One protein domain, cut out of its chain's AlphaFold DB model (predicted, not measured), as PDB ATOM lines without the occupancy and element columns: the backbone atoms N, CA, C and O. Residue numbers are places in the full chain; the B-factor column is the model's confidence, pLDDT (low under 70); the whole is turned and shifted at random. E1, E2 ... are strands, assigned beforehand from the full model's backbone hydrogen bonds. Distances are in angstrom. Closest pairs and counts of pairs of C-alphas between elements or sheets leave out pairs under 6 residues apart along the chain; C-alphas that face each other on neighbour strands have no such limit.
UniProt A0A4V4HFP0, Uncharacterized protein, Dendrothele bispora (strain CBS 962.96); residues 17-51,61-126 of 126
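Overview. This is residues 17 to 51 and 61 to 126 of the 126 residues of an uncharacterized protein of Dendrothele bispora (strain CBS 962.96) (UniProt A0A4V4HFP0). With little regular structure, the model is a twisted wall of five strands, E2 E1 E7 E4 E5, with the small pair E3 and E6 and long loops gathered over one face. The printed part has 101 residues, with strands E1 to E7 in chain order and no named helix; the larger sheet is mixed. It is all strand, though named elements hold only 33 residues. It is compact, radius of gyration of the C-alphas 13.2 A, spanning 34 by 32 by 25 A.

Along the chain. E1, residues 17 to 24, runs 23.2 A from C-alpha 17 at (170.212, 240.847, 168.372). E2 is residues 38 to 41, E3 62 to 64, E4 78 to 83 (16.0 A), E5 89 to 91 and E6 111 to 113. E7, residues 119 to 124, runs 16.6 A to C-alpha 124 at (168.798, 220.903, 155.918).

Arrangement. E1 and E7 are parallel (N 21 and O 120, 2.9 A). E7 and E4 are antiparallel (N 123 and O 79, 2.7 A). E3 and E6 are antiparallel (N 113 and O 62, 2.8 A).

Size, cuts and confidence. Residues 52 to 60 are cut out, an 18.7 A gap between C-alphas 51 and 61. Links E1 to E2, E3 to E4 and E5 to E6 are long. Mean pLDDT of the printed part is 70.7; residues 27 to 51 are among those under 70.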
ATOM      1  N   SER A  17     170.227 241.097 169.816       62.19
ATOM      2  CA  SER A  17     170.212 240.847 168.372       62.19
ATOM      3  C   SER A  17     170.341 239.360 168.114       62.19
ATOM      4  O   SER A  17     171.165 238.689 168.735       62.19
ATOM      5  N   HIS A  18     169.534 238.859 167.180       66.50
ATOM      6  CA  HIS A  18     169.587 237.463 166.769       66.50
ATOM      7  C   HIS A  18     169.535 237.376 165.261       66.50
ATOM      8  O   HIS A  18     168.773 238.077 164.587       66.50
ATOM      9  N   THR A  19     170.354 236.473 164.748       75.69
ATOM     10  CA  THR A  19     170.420 236.135 163.340       75.69
ATOM     11  C   THR A  19     169.934 234.709 163.151       75.69
ATOM     12  O   THR A  19     170.395 233.790 163.827       75.69
ATOM     13  N   ILE A  20     169.002 234.533 162.219       75.12
ATOM     14  CA  ILE A  20     168.519 233.228 161.784       75.12
ATOM     15  C   ILE A  20     169.191 232.911 160.460       75.12
ATOM     16  O   ILE A  20     169.073 233.675 159.499       75.12
ATOM     17  N   LYS A  21     169.895 231.785 160.403       79.62
ATOM     18  CA  LYS A  21     170.588 231.334 159.200       79.62
ATOM     19  C   LYS A  21     170.031 230.000 158.741       79.62
ATOM     20  O   LYS A  21     170.003 229.042 159.505       79.62
ATOM     21  N   PHE A  22     169.676 229.925 157.464       78.44
ATOM     22  CA  PHE A  22     169.273 228.683 156.817       78.44
ATOM     23  C   PHE A  22     170.419 228.166 155.946       78.44
ATOM     24  O   PHE A  22     170.966 228.896 155.126       78.44
ATOM     25  N   THR A  23     170.784 226.898 156.110       81.12
ATOM     26  CA  THR A  23     171.792 226.220 155.288       81.12
ATOM     27  C   THR A  23     171.172 224.961 154.705       81.12
ATOM     28  O   THR A  23     170.841 224.048 155.451       81.12
ATOM     29  N   ASN A  24     171.021 224.877 153.383       76.06
ATOM     30  CA  ASN A  24     170.517 223.673 152.721       76.06
ATOM     31  C   ASN A  24     171.624 223.002 151.905       76.06
ATOM     32  O   ASN A  24     172.050 223.536 150.883       76.06
ATOM     33  N   LYS A  25     172.079 221.825 152.354       83.25
ATOM     34  CA  LYS A  25     173.097 221.022 151.655       83.25
ATOM     35  C   LYS A  25     172.499 219.976 150.707       83.25
ATOM     36  O   LYS A  25     173.242 219.309 149.998       83.25
ATOM     37  N   CYS A  26     171.175 219.812 150.676       74.69
ATOM     38  CA  CYS A  26     170.515 218.759 149.905       74.69
ATOM     39  C   CYS A  26     170.409 219.064 148.402       74.69
ATOM     40  O   CYS A  26     170.159 218.151 147.619       74.69
ATOM     41  N   GLY A  27     170.486 220.339 147.997       68.94
ATOM     42  CA  GLY A  27     170.193 220.764 146.618       68.94
ATOM     43  C   GLY A  27     168.729 220.563 146.188       68.94
ATOM     44  O   GLY A  27     168.418 220.644 145.004       68.94
ATOM     45  N   ARG A  28     167.837 220.281 147.147       68.25
ATOM     46  CA  ARG A  28     166.388 220.063 146.999       68.25
ATOM     47  C   ARG A  28     165.655 220.562 148.250       68.25
ATOM     48  O   ARG A  28     166.306 220.849 149.254       68.25
ATOM     49  N   GLY A  29     164.329 220.642 148.194       60.41
ATOM     50  CA  GLY A  29     163.504 221.248 149.246       60.41
ATOM     51  C   GLY A  29     163.399 222.769 149.084       60.41
ATOM     52  O   GLY A  29     164.315 223.424 148.584       60.41
ATOM     53  N   THR A  30     162.259 223.339 149.466       53.84
ATOM     54  CA  THR A  30     161.986 224.777 149.328       53.84
ATOM     55  C   THR A  30     162.258 225.489 150.647       53.84
ATOM     56  O   THR A  30     161.559 225.263 151.630       53.84
ATOM     57  N   ILE A  31     163.240 226.391 150.665       56.97
ATOM     58  CA  ILE A  31     163.353 227.384 151.736       56.97
ATOM     59  C   ILE A  31     162.434 228.547 151.339       56.97
ATOM     60  O   ILE A  31     162.621 229.148 150.287       56.97
ATOM     61  N   LEU A  32     161.418 228.849 152.151       53.81
ATOM     62  CA  LEU A  32     160.526 230.004 151.927       53.81
ATOM     63  C   LEU A  32     161.197 231.354 152.264       53.81
ATOM     64  O   LEU A  32     160.640 232.412 151.993       53.81
ATOM     65  N   SER A  33     162.400 231.305 152.838       55.62
ATOM     66  CA  SER A  33     163.347 232.414 152.965       55.62
ATOM     67  C   SER A  33     164.411 232.288 151.869       55.62
ATOM     68  O   SER A  33     164.761 231.173 151.488       55.62
ATOM     69  N   SER A  34     164.982 233.393 151.382       47.06
ATOM     70  CA  SER A  34     166.005 233.392 150.318       47.06
ATOM     71  C   SER A  34     167.332 232.712 150.703       47.06
ATOM     72  O   SER A  34     168.286 232.766 149.935       47.06
ATOM     73  N   GLY A  35     167.420 232.098 151.889       50.81
ATOM     74  CA  GLY A  35     168.642 231.518 152.449       50.81
ATOM     75  C   GLY A  35     169.589 232.558 153.054       50.81
ATOM     76  O   GLY A  35     170.505 232.191 153.786       50.81
ATOM     77  N   GLU A  36     169.340 233.844 152.802       55.78
ATOM     78  CA  GLU A  36     170.094 234.936 153.409       55.78
ATOM     79  C   GLU A  36     169.854 234.988 154.926       55.78
ATOM     80  O   GLU A  36     168.724 234.763 155.379       55.78
ATOM     81  N   PRO A  37     170.893 235.283 155.730       61.78
ATOM     82  CA  PRO A  37     170.734 235.485 157.159       61.78
ATOM     83  C   PRO A  37     169.719 236.597 157.434       61.78
ATOM     84  O   PRO A  37     169.854 237.718 156.944       61.78
ATOM     85  N   PHE A  38     168.709 236.295 158.243       61.06
ATOM     86  CA  PHE A  38     167.749 237.287 158.703       61.06
ATOM     87  C   PHE A  38     168.137 237.747 160.104       61.06
ATOM     88  O   PHE A  38     168.098 236.955 161.045       61.06
ATOM     89  N   THR A  39     168.500 239.020 160.246       57.12
ATOM     90  CA  THR A  39     168.805 239.634 161.543       57.12
ATOM     91  C   THR A  39     167.652 240.536 161.957       57.12
ATOM     92  O   THR A  39     167.282 241.444 161.210       57.12
ATOM     93  N   SER A  40     167.109 240.327 163.157       51.03
ATOM     94  CA  SER A  40     166.224 241.311 163.788       51.03
ATOM     95  C   SER A  40     166.898 241.934 165.010       51.03
ATOM     96  O   SER A  40     167.668 241.281 165.720       51.03
ATOM     97  N   ASN A  41     166.645 243.230 165.203       47.75
ATOM     98  CA  ASN A  41     167.160 244.013 166.319       47.75
ATOM     99  C   ASN A  41     166.069 244.087 167.397       47.75
ATOM    100  O   ASN A  41     165.097 244.826 167.243       47.75
ATOM    101  N   GLY A  42     166.229 243.313 168.467       50.75
ATOM    102  CA  GLY A  42     165.313 243.175 169.597       50.75
ATOM    103  C   GLY A  42     165.269 241.737 170.131       50.75
ATOM    104  O   GLY A  42     165.574 240.790 169.407       50.75
ATOM    105  N   ALA A  43     164.847 241.579 171.390       41.31
ATOM    106  CA  ALA A  43     164.539 240.268 171.957       41.31
ATOM    107  C   ALA A  43     163.385 239.638 171.160       41.31
ATOM    108  O   ALA A  43     162.304 240.231 171.070       41.31
ATOM    109  N   PHE A  44     163.583 238.459 170.565       42.09
ATOM    110  CA  PHE A  44     162.477 237.761 169.912       42.09
ATOM    111  C   PHE A  44     161.679 237.024 170.980       42.09
ATOM    112  O   PHE A  44     162.124 236.037 171.561       42.09
ATOM    113  N   SER A  45     160.460 237.489 171.230       42.31
ATOM    114  CA  SER A  45     159.504 236.730 172.027       42.31
ATOM    115  C   SER A  45     158.904 235.644 171.130       42.31
ATOM    116  O   SER A  45     157.959 235.909 170.397       42.31
ATOM    117  N   ALA A  46     159.527 234.461 171.147       35.56
ATOM    118  CA  ALA A  46     159.199 233.267 170.360       35.56
ATOM    119  C   ALA A  46     159.252 233.422 168.827       35.56
ATOM    120  O   ALA A  46     158.378 234.011 168.194       35.56
ATOM    121  N   THR A  47     160.245 232.784 168.206       35.72
ATOM    122  CA  THR A  47     160.313 232.650 166.748       35.72
ATOM    123  C   THR A  47     159.822 231.266 166.338       35.72
ATOM    124  O   THR A  47     160.601 230.322 166.279       35.72
ATOM    125  N   ILE A  48     158.530 231.155 166.024       44.69
ATOM    126  CA  ILE A  48     157.954 230.012 165.300       44.69
ATOM    127  C   ILE A  48     157.436 230.549 163.968       44.69
ATOM    128  O   ILE A  48     156.650 231.497 163.929       44.69
ATOM    129  N   ALA A  49     157.862 229.952 162.859       39.34
ATOM    130  CA  ALA A  49     157.265 230.229 161.560       39.34
ATOM    131  C   ALA A  49     155.983 229.390 161.386       39.34
ATOM    132  O   ALA A  49     156.046 228.355 160.742       39.34
ATOM    133  N   TYR A  50     154.860 229.817 161.990       29.95
ATOM    134  CA  TYR A  50     153.466 229.738 161.490       29.95
ATOM    135  C   TYR A  50     152.495 230.474 162.446       29.95
ATOM    136  O   TYR A  50     152.762 230.641 163.634       29.95
ATOM    137  N   LEU A  51     151.363 230.942 161.900       35.28
ATOM    138  CA  LEU A  51     150.316 231.717 162.582       35.28
ATOM    139  C   LEU A  51     149.484 230.831 163.530       35.28
ATOM    140  O   LEU A  51     148.690 230.021 163.057       35.28
ATOM    141  N   GLY A  61     161.733 233.654 177.121       55.47
ATOM    142  CA  GLY A  61     162.822 232.924 176.455       55.47
ATOM    143  C   GLY A  61     162.576 232.660 174.965       55.47
ATOM    144  O   GLY A  61     161.437 232.696 174.496       55.47
ATOM    145  N   PHE A  62     163.650 232.346 174.237       63.66
ATOM    146  CA  PHE A  62     163.606 231.892 172.847       63.66
ATOM    147  C   PHE A  62     163.260 230.411 172.813       63.66
ATOM    148  O   PHE A  62     163.698 229.648 173.670       63.66
ATOM    149  N   SER A  63     162.484 229.978 171.825       70.88
ATOM    150  CA  SER A  63     162.184 228.564 171.670       70.88
ATOM    151  C   SER A  63     161.997 228.183 170.216       70.88
ATOM    152  O   SER A  63     161.489 228.986 169.436       70.88
ATOM    153  N   THR A  64     162.432 226.973 169.876       76.94
ATOM    154  CA  THR A  64     162.390 226.422 168.527       76.94
ATOM    155  C   THR A  64     161.876 224.989 168.591       76.94
ATOM    156  O   THR A  64     162.322 224.182 169.413       76.94
ATOM    157  N   ASP A  65     160.958 224.663 167.692       75.38
ATOM    158  CA  ASP A  65     160.420 223.324 167.492       75.38
ATOM    159  C   ASP A  65     160.568 222.866 166.037       75.38
ATOM    160  O   ASP A  65     160.747 223.662 165.113       75.38
ATOM    161  N   LEU A  66     160.525 221.547 165.853       78.50
ATOM    162  CA  LEU A  66     160.360 220.901 164.557       78.50
ATOM    163  C   LEU A  66     158.945 220.334 164.515       78.50
ATOM    164  O   LEU A  66     158.578 219.587 165.414       78.50
ATOM    165  N   SER A  67     158.158 220.646 163.487       79.00
ATOM    166  CA  SER A  67     156.780 220.159 163.380       79.00
ATOM    167  C   SER A  67     156.580 219.296 162.139       79.00
ATOM    168  O   SER A  67     156.842 219.719 161.014       79.00
ATOM    169  N   LEU A  68     156.104 218.076 162.377       76.62
ATOM    170  CA  LEU A  68     155.626 217.097 161.403       76.62
ATOM    171  C   LEU A  68     154.120 216.832 161.596       76.62
ATOM    172  O   LEU A  68     153.593 215.814 161.150       76.62
ATOM    173  N   ILE A  69     153.411 217.761 162.251       76.69
ATOM    174  CA  ILE A  69     151.952 217.724 162.362       76.69
ATOM    175  C   ILE A  69     151.362 217.937 160.954       76.69
ATOM    176  O   ILE A  69     151.682 218.941 160.305       76.69
ATOM    177  N   PRO A  70     150.467 217.055 160.469       70.94
ATOM    178  CA  PRO A  70     149.821 217.219 159.170       70.94
ATOM    179  C   PRO A  70     149.204 218.619 158.983       70.94
ATOM    180  O   PRO A  70     148.574 219.133 159.910       70.94
ATOM    181  N   PRO A  71     149.334 219.243 157.793       62.66
ATOM    182  CA  PRO A  71     149.778 218.674 156.513       62.66
ATOM    183  C   PRO A  71     151.300 218.714 156.273       62.66
ATOM    184  O   PRO A  71     151.735 218.492 155.143       62.66
ATOM    185  N   LEU A  72     152.109 219.024 157.290       67.06
ATOM    186  CA  LEU A  72     153.566 219.032 157.166       67.06
ATOM    187  C   LEU A  72     154.078 217.593 157.040       67.06
ATOM    188  O   LEU A  72     153.693 216.721 157.814       67.06
ATOM    189  N   ALA A  73     154.933 217.342 156.051       65.56
ATOM    190  CA  ALA A  73     155.535 216.037 155.816       65.56
ATOM    191  C   ALA A  73     157.056 216.150 155.876       65.56
ATOM    192  O   ALA A  73     157.640 217.120 155.390       65.56
ATOM    193  N   PHE A  74     157.694 215.137 156.456       68.38
ATOM    194  CA  PHE A  74     159.144 215.024 156.434       68.38
ATOM    195  C   PHE A  74     159.617 214.812 154.991       68.38
ATOM    196  O   PHE A  74     159.165 213.885 154.320       68.38
ATOM    197  N   ASP A  75     160.541 215.653 154.534       70.69
ATOM    198  CA  ASP A  75     161.144 215.562 153.196       70.69
ATOM    199  C   ASP A  75     162.644 215.243 153.291       70.69
ATOM    200  O   ASP A  75     163.160 214.316 152.663       70.69
ATOM    201  N   ILE A  76     163.354 215.982 154.145       74.69
ATOM    202  CA  ILE A  76     164.804 215.901 154.315       74.69
ATOM    203  C   ILE A  76     165.187 215.985 155.795       74.69
ATOM    204  O   ILE A  76     164.496 216.658 156.563       74.69
ATOM    205  N   PRO A  77     166.307 215.353 156.202       82.06
ATOM    206  CA  PRO A  77     166.845 215.509 157.545       82.06
ATOM    207  C   PRO A  77     167.075 216.979 157.887       82.06
ATOM    208  O   PRO A  77     167.589 217.740 157.061       82.06
ATOM    209  N   ILE A  78     166.731 217.358 159.112       81.31
ATOM    210  CA  ILE A  78     166.859 218.726 159.608       81.31
ATOM    211  C   ILE A  78     167.571 218.727 160.957       81.31
ATOM    212  O   ILE A  78     167.377 217.850 161.797       81.31
ATOM    213  N   HIS A  79     168.409 219.727 161.162       85.38
ATOM    214  CA  HIS A  79     169.034 220.040 162.434       85.38
ATOM    215  C   HIS A  79     168.895 221.535 162.665       85.38
ATOM    216  O   HIS A  79     169.014 222.317 161.726       85.38
ATOM    217  N   PHE A  80     168.669 221.947 163.900       86.06
ATOM    218  CA  PHE A  80     168.903 223.327 164.283       86.06
ATOM    219  C   PHE A  80     169.743 223.371 165.543       86.06
ATOM    220  O   PHE A  80     169.716 222.436 166.335       86.06
ATOM    221  N   GLU A  81     170.429 224.485 165.743       87.56
ATOM    222  CA  GLU A  81     171.212 224.776 166.939       87.56
ATOM    223  C   GLU A  81     171.109 226.256 167.297       87.56
ATOM    224  O   GLU A  81     170.928 227.112 166.420       87.56
ATOM    225  N   TYR A  82     171.268 226.559 168.585       84.12
ATOM    226  CA  TYR A  82     171.492 227.928 169.018       84.12
ATOM    227  C   TYR A  82     172.991 228.220 169.021       84.12
ATOM    228  O   TYR A  82     173.759 227.618 169.769       84.12
ATOM    229  N   ALA A  83     173.437 229.178 168.212       83.38
ATOM    230  CA  ALA A  83     174.825 229.613 168.270       83.38
ATOM    231  C   ALA A  83     175.042 230.490 169.514       83.38
ATOM    232  O   ALA A  83     174.266 231.417 169.761       83.38
ATOM    233  N   ASN A  84     176.142 230.240 170.233       76.75
ATOM    234  CA  ASN A  84     176.566 230.966 171.440       76.75
ATOM    235  C   ASN A  84     175.671 230.773 172.678       76.75
ATOM    236  O   ASN A  84     175.604 231.661 173.527       76.75
ATOM    237  N   GLY A  85     175.000 229.631 172.814       75.38
ATOM    238  CA  GLY A  85     174.195 229.386 174.007       75.38
ATOM    239  C   GLY A  85     173.811 227.932 174.185       75.38
ATOM    240  O   GLY A  85     174.606 227.135 174.671       75.38
ATOM    241  N   CYS A  86     172.560 227.631 173.862       82.75
ATOM    242  CA  CYS A  86     171.923 226.366 174.192       82.75
ATOM    243  C   CYS A  86     172.128 225.300 173.116       82.75
ATOM    244  O   CYS A  86     172.389 225.602 171.951       82.75
ATOM    245  N   ASP A  87     171.924 224.048 173.506       87.19
ATOM    246  CA  ASP A  87     171.904 222.953 172.549       87.19
ATOM    247  C   ASP A  87     170.702 223.058 171.611       87.19
ATOM    248  O   ASP A  87     169.648 223.614 171.932       87.19
ATOM    249  N   GLY A  88     170.897 222.523 170.417       85.69
ATOM    250  CA  GLY A  88     169.858 222.338 169.426       85.69
ATOM    251  C   GLY A  88     169.200 220.971 169.496       85.69
ATOM    252  O   GLY A  88     169.383 220.204 170.440       85.69
ATOM    253  N   GLN A  89     168.493 220.621 168.429       87.75
ATOM    254  CA  GLN A  89     168.059 219.247 168.209       87.75
ATOM    255  C   GLN A  89     168.123 218.866 166.738       87.75
ATOM    256  O   GLN A  89     168.183 219.696 165.828       87.75
ATOM    257  N   THR A  90     168.124 217.558 166.523       86.00
ATOM    258  CA  THR A  90     168.273 216.945 165.212       86.00
ATOM    259  C   THR A  90     167.132 215.974 164.978       86.00
ATOM    260  O   THR A  90     166.753 215.206 165.862       86.00
ATOM    261  N   CYS A  91     166.616 215.985 163.758       84.44
ATOM    262  CA  CYS A  91     165.703 214.994 163.224       84.44
ATOM    263  C   CYS A  91     166.356 214.402 161.964       84.44
ATOM    264  O   CYS A  91     166.229 214.920 160.852       84.44
ATOM    265  N   THR A  92     167.121 213.327 162.162       76.88
ATOM    266  CA  THR A  92     167.804 212.568 161.105       76.88
ATOM    267  C   THR A  92     167.305 211.132 161.130       76.88
ATOM    268  O   THR A  92     167.546 210.431 162.108       76.88
ATOM    269  N   GLY A  93     166.638 210.676 160.071       66.31
ATOM    270  CA  GLY A  93     166.290 209.258 159.937       66.31
ATOM    271  C   GLY A  93     165.015 209.023 159.149       66.31
ATOM    272  O   GLY A  93     165.066 208.346 158.129       66.31
ATOM    273  N   ASP A  94     163.905 209.624 159.578       68.88
ATOM    274  CA  ASP A  94     162.585 209.470 158.966       68.88
ATOM    275  C   ASP A  94     161.550 210.393 159.640       68.88
ATOM    276  O   ASP A  94     161.863 211.150 160.562       68.88
ATOM    277  N   ALA A  95     160.302 210.311 159.170       70.94
ATOM    278  CA  ALA A  95     159.171 211.091 159.656       70.94
ATOM    279  C   ALA A  95     158.750 210.803 161.110       70.94
ATOM    280  O   ALA A  95     157.820 211.447 161.563       70.94
ATOM    281  N   ASN A  96     159.376 209.866 161.836       77.50
ATOM    282  CA  ASN A  96     159.031 209.501 163.218       77.50
ATOM    283  C   ASN A  96     160.080 209.965 164.237       77.50
ATOM    284  O   ASN A  96     160.197 209.387 165.316       77.50
ATOM    285  N   CYS A  97     160.889 210.976 163.921       83.31
ATOM    286  CA  CYS A  97     161.843 211.490 164.896       83.31
ATOM    287  C   CYS A  97     161.120 212.006 166.153       83.31
ATOM    288  O   CYS A  97     160.262 212.883 166.086       83.31
ATOM    289  N   ASN A  98     161.499 211.488 167.325       86.31
ATOM    290  CA  ASN A  98     160.891 211.860 168.613       86.31
ATOM    291  C   ASN A  98     161.204 213.307 169.047       86.31
ATOM    292  O   ASN A  98     160.762 213.750 170.099       86.31
ATOM    293  N   THR A  99     162.012 214.022 168.266       84.88
ATOM    294  CA  THR A  99     162.402 215.427 168.450       84.88
ATOM    295  C   THR A  99     161.501 216.396 167.679       84.88
ATOM    296  O   THR A  99     161.736 217.601 167.697       84.88
ATOM    297  N   ALA A 100     160.474 215.890 166.992       82.06
ATOM    298  CA  ALA A 100     159.476 216.698 166.309       82.06
ATOM    299  C   ALA A 100     158.090 216.546 166.946       82.06
ATOM    300  O   ALA A 100     157.767 215.521 167.544       82.06
ATOM    301  N   PHE A 101     157.258 217.568 166.779       84.38
ATOM    302  CA  PHE A 101     155.830 217.493 167.029       84.38
ATOM    303  C   PHE A 101     155.171 216.639 165.946       84.38
ATOM    304  O   PHE A 101     155.232 216.981 164.766       84.38
ATOM    305  N   HIS A 102     154.487 215.577 166.351       83.25
ATOM    306  CA  HIS A 102     153.600 214.769 165.506       83.25
ATOM    307  C   HIS A 102     152.134 215.063 165.816       83.25
ATOM    308  O   HIS A 102     151.262 214.910 164.959       83.25
ATOM    309  N   VAL A 103     151.863 215.547 167.031       80.88
ATOM    310  CA  VAL A 103     150.562 216.050 167.476       80.88
ATOM    311  C   VAL A 103     150.711 217.361 168.267       80.88
ATOM    312  O   VAL A 103     151.762 217.617 168.855       80.88
ATOM    313  N   PRO A 104     149.658 218.199 168.360       78.44
ATOM    314  CA  PRO A 104     149.730 219.485 169.069       78.44
ATOM    315  C   PRO A 104     150.106 219.398 170.558       78.44
ATOM    316  O   PRO A 104     150.482 220.399 171.159       78.44
ATOM    317  N   SER A 105     149.978 218.218 171.169       80.56
ATOM    318  CA  SER A 105     150.313 217.976 172.574       80.56
ATOM    319  C   SER A 105     151.781 217.610 172.822       80.56
ATOM    320  O   SER A 105     152.148 217.395 173.976       80.56
ATOM    321  N   ASP A 106     152.635 217.562 171.796       79.06
ATOM    322  CA  ASP A 106     154.056 217.201 171.924       79.06
ATOM    323  C   ASP A 106     154.920 218.339 172.493       79.06
ATOM    324  O   ASP A 106     156.061 218.549 172.105       79.06
ATOM    325  N   THR A 107     154.415 219.063 173.491       78.44
ATOM    326  CA  THR A 107     155.059 220.253 174.077       78.44
ATOM    327  C   THR A 107     156.411 219.984 174.745       78.44
ATOM    328  O   THR A 107     157.067 220.912 175.204       78.44
ATOM    329  N   HIS A 108     156.814 218.719 174.846       76.50
ATOM    330  CA  HIS A 108     158.080 218.269 175.413       76.50
ATOM    331  C   HIS A 108     159.216 218.195 174.379       76.50
ATOM    332  O   HIS A 108     160.365 218.029 174.776       76.50
ATOM    333  N   THR A 109     158.918 218.318 173.080       78.88
ATOM    334  CA  THR A 109     159.918 218.288 171.992       78.88
ATOM    335  C   THR A 109     160.370 219.687 171.566       78.88
ATOM    336  O   THR A 109     161.250 219.850 170.722       78.88
ATOM    337  N   GLN A 110     159.792 220.724 172.170       77.25
ATOM    338  CA  GLN A 110     160.222 222.100 171.992       77.25
ATOM    339  C   GLN A 110     161.511 222.358 172.790       77.25
ATOM    340  O   GLN A 110     161.575 222.087 173.990       77.25
ATOM    341  N   VAL A 111     162.525 222.936 172.141       81.25
ATOM    342  CA  VAL A 111     163.780 223.309 172.806       81.25
ATOM    343  C   VAL A 111     163.721 224.786 173.164       81.25
ATOM    344  O   VAL A 111     163.467 225.637 172.311       81.25
ATOM    345  N   GLN A 112     163.919 225.097 174.443       76.75
ATOM    346  CA  GLN A 112     163.967 226.468 174.944       76.75
ATOM    347  C   GLN A 112     165.412 226.898 175.172       76.75
ATOM    348  O   GLN A 112     166.218 226.145 175.717       76.75
ATOM    349  N   CYS A 113     165.711 228.142 174.816       75.81
ATOM    350  CA  CYS A 113     166.955 228.810 175.138       75.81
ATOM    351  C   CYS A 113     166.680 230.153 175.820       75.81
ATOM    352  O   CYS A 113     166.107 231.070 175.235       75.81
ATOM    353  N   GLN A 114     167.100 230.272 177.081       75.44
ATOM    354  CA  GLN A 114     166.916 231.476 177.905       75.44
ATOM    355  C   GLN A 114     168.208 232.304 178.023       75.44
ATOM    356  O   GLN A 114     168.409 233.021 179.001       75.44
ATOM    357  N   VAL A 115     169.114 232.165 177.051       73.69
ATOM    358  CA  VAL A 115     170.387 232.894 177.000       73.69
ATOM    359  C   VAL A 115     170.244 234.086 176.063       73.69
ATOM    360  O   VAL A 115     169.704 233.949 174.969       73.69
ATOM    361  N   ASN A 116     170.758 235.242 176.489       71.31
ATOM    362  CA  ASN A 116     170.693 236.458 175.685       71.31
ATOM    363  C   ASN A 116     171.631 236.387 174.463       71.31
ATOM    364  O   ASN A 116     172.746 235.877 174.573       71.31
ATOM    365  N   ASN A 117     171.247 237.022 173.351       72.56
ATOM    366  CA  ASN A 117     172.053 237.181 172.125       72.56
ATOM    367  C   ASN A 117     172.460 235.853 171.455       72.56
ATOM    368  O   ASN A 117     173.580 235.709 170.955       72.56
ATOM    369  N   VAL A 118     171.554 234.873 171.445       75.31
ATOM    370  CA  VAL A 118     171.767 233.585 170.768       75.31
ATOM    371  C   VAL A 118     171.306 233.622 169.315       75.31
ATOM    372  O   VAL A 118     170.202 234.059 169.015       75.31
ATOM    373  N   ASN A 119     172.107 233.122 168.383       82.12
ATOM    374  CA  ASN A 119     171.654 232.990 166.992       82.12
ATOM    375  C   ASN A 119     170.953 231.648 166.787       82.12
ATOM    376  O   ASN A 119     171.186 230.723 167.556       82.12
ATOM    377  N   LEU A 120     170.138 231.517 165.741       81.44
ATOM    378  CA  LEU A 120     169.519 230.245 165.367       81.44
ATOM    379  C   LEU A 120     170.059 229.804 164.007       81.44
ATOM    380  O   LEU A 120     169.819 230.455 162.989       81.44
ATOM    381  N   ASN A 121     170.763 228.680 163.981       84.94
ATOM    382  CA  ASN A 121     171.197 228.054 162.740       84.94
ATOM    383  C   ASN A 121     170.271 226.881 162.435       84.94
ATOM    384  O   ASN A 121     170.044 226.037 163.296       84.94
ATOM    385  N   ILE A 122     169.761 226.816 161.210       82.81
ATOM    386  CA  ILE A 122     168.923 225.725 160.715       82.81
ATOM    387  C   ILE A 122     169.629 225.096 159.517       82.81
ATOM    388  O   ILE A 122     169.967 225.773 158.542       82.81
ATOM    389  N   PHE A 123     169.838 223.790 159.584       83.62
ATOM    390  CA  PHE A 123     170.517 222.979 158.591       83.62
ATOM    391  C   PHE A 123     169.555 221.956 158.004       83.62
ATOM    392  O   PHE A 123     168.980 221.140 158.720       83.62
ATOM    393  N   PHE A 124     169.440 221.959 156.684       81.75
ATOM    394  CA  PHE A 124     168.798 220.903 155.918       81.75
ATOM    395  C   PHE A 124     169.875 220.005 155.307       81.75
ATOM    396  O   PHE A 124     170.839 220.509 154.720       81.75
ATOM    397  N   CYS A 125     169.705 218.690 155.443       80.44
ATOM    398  CA  CYS A 125     170.771 217.698 155.274       80.44
ATOM    399  C   CYS A 125     172.033 218.088 156.065       80.44
ATOM    400  O   CYS A 125     173.050 218.396 155.438       80.44
ATOM    401  N   PRO A 126     171.957 218.159 157.409       77.88
ATOM    402  CA  PRO A 126     173.126 218.413 158.251       77.88
ATOM    403  C   PRO A 126     174.323 217.524 157.893       77.88
ATOM    404  O   PRO A 126     174.121 216.313 157.650       77.88
TER     405      PRO A 126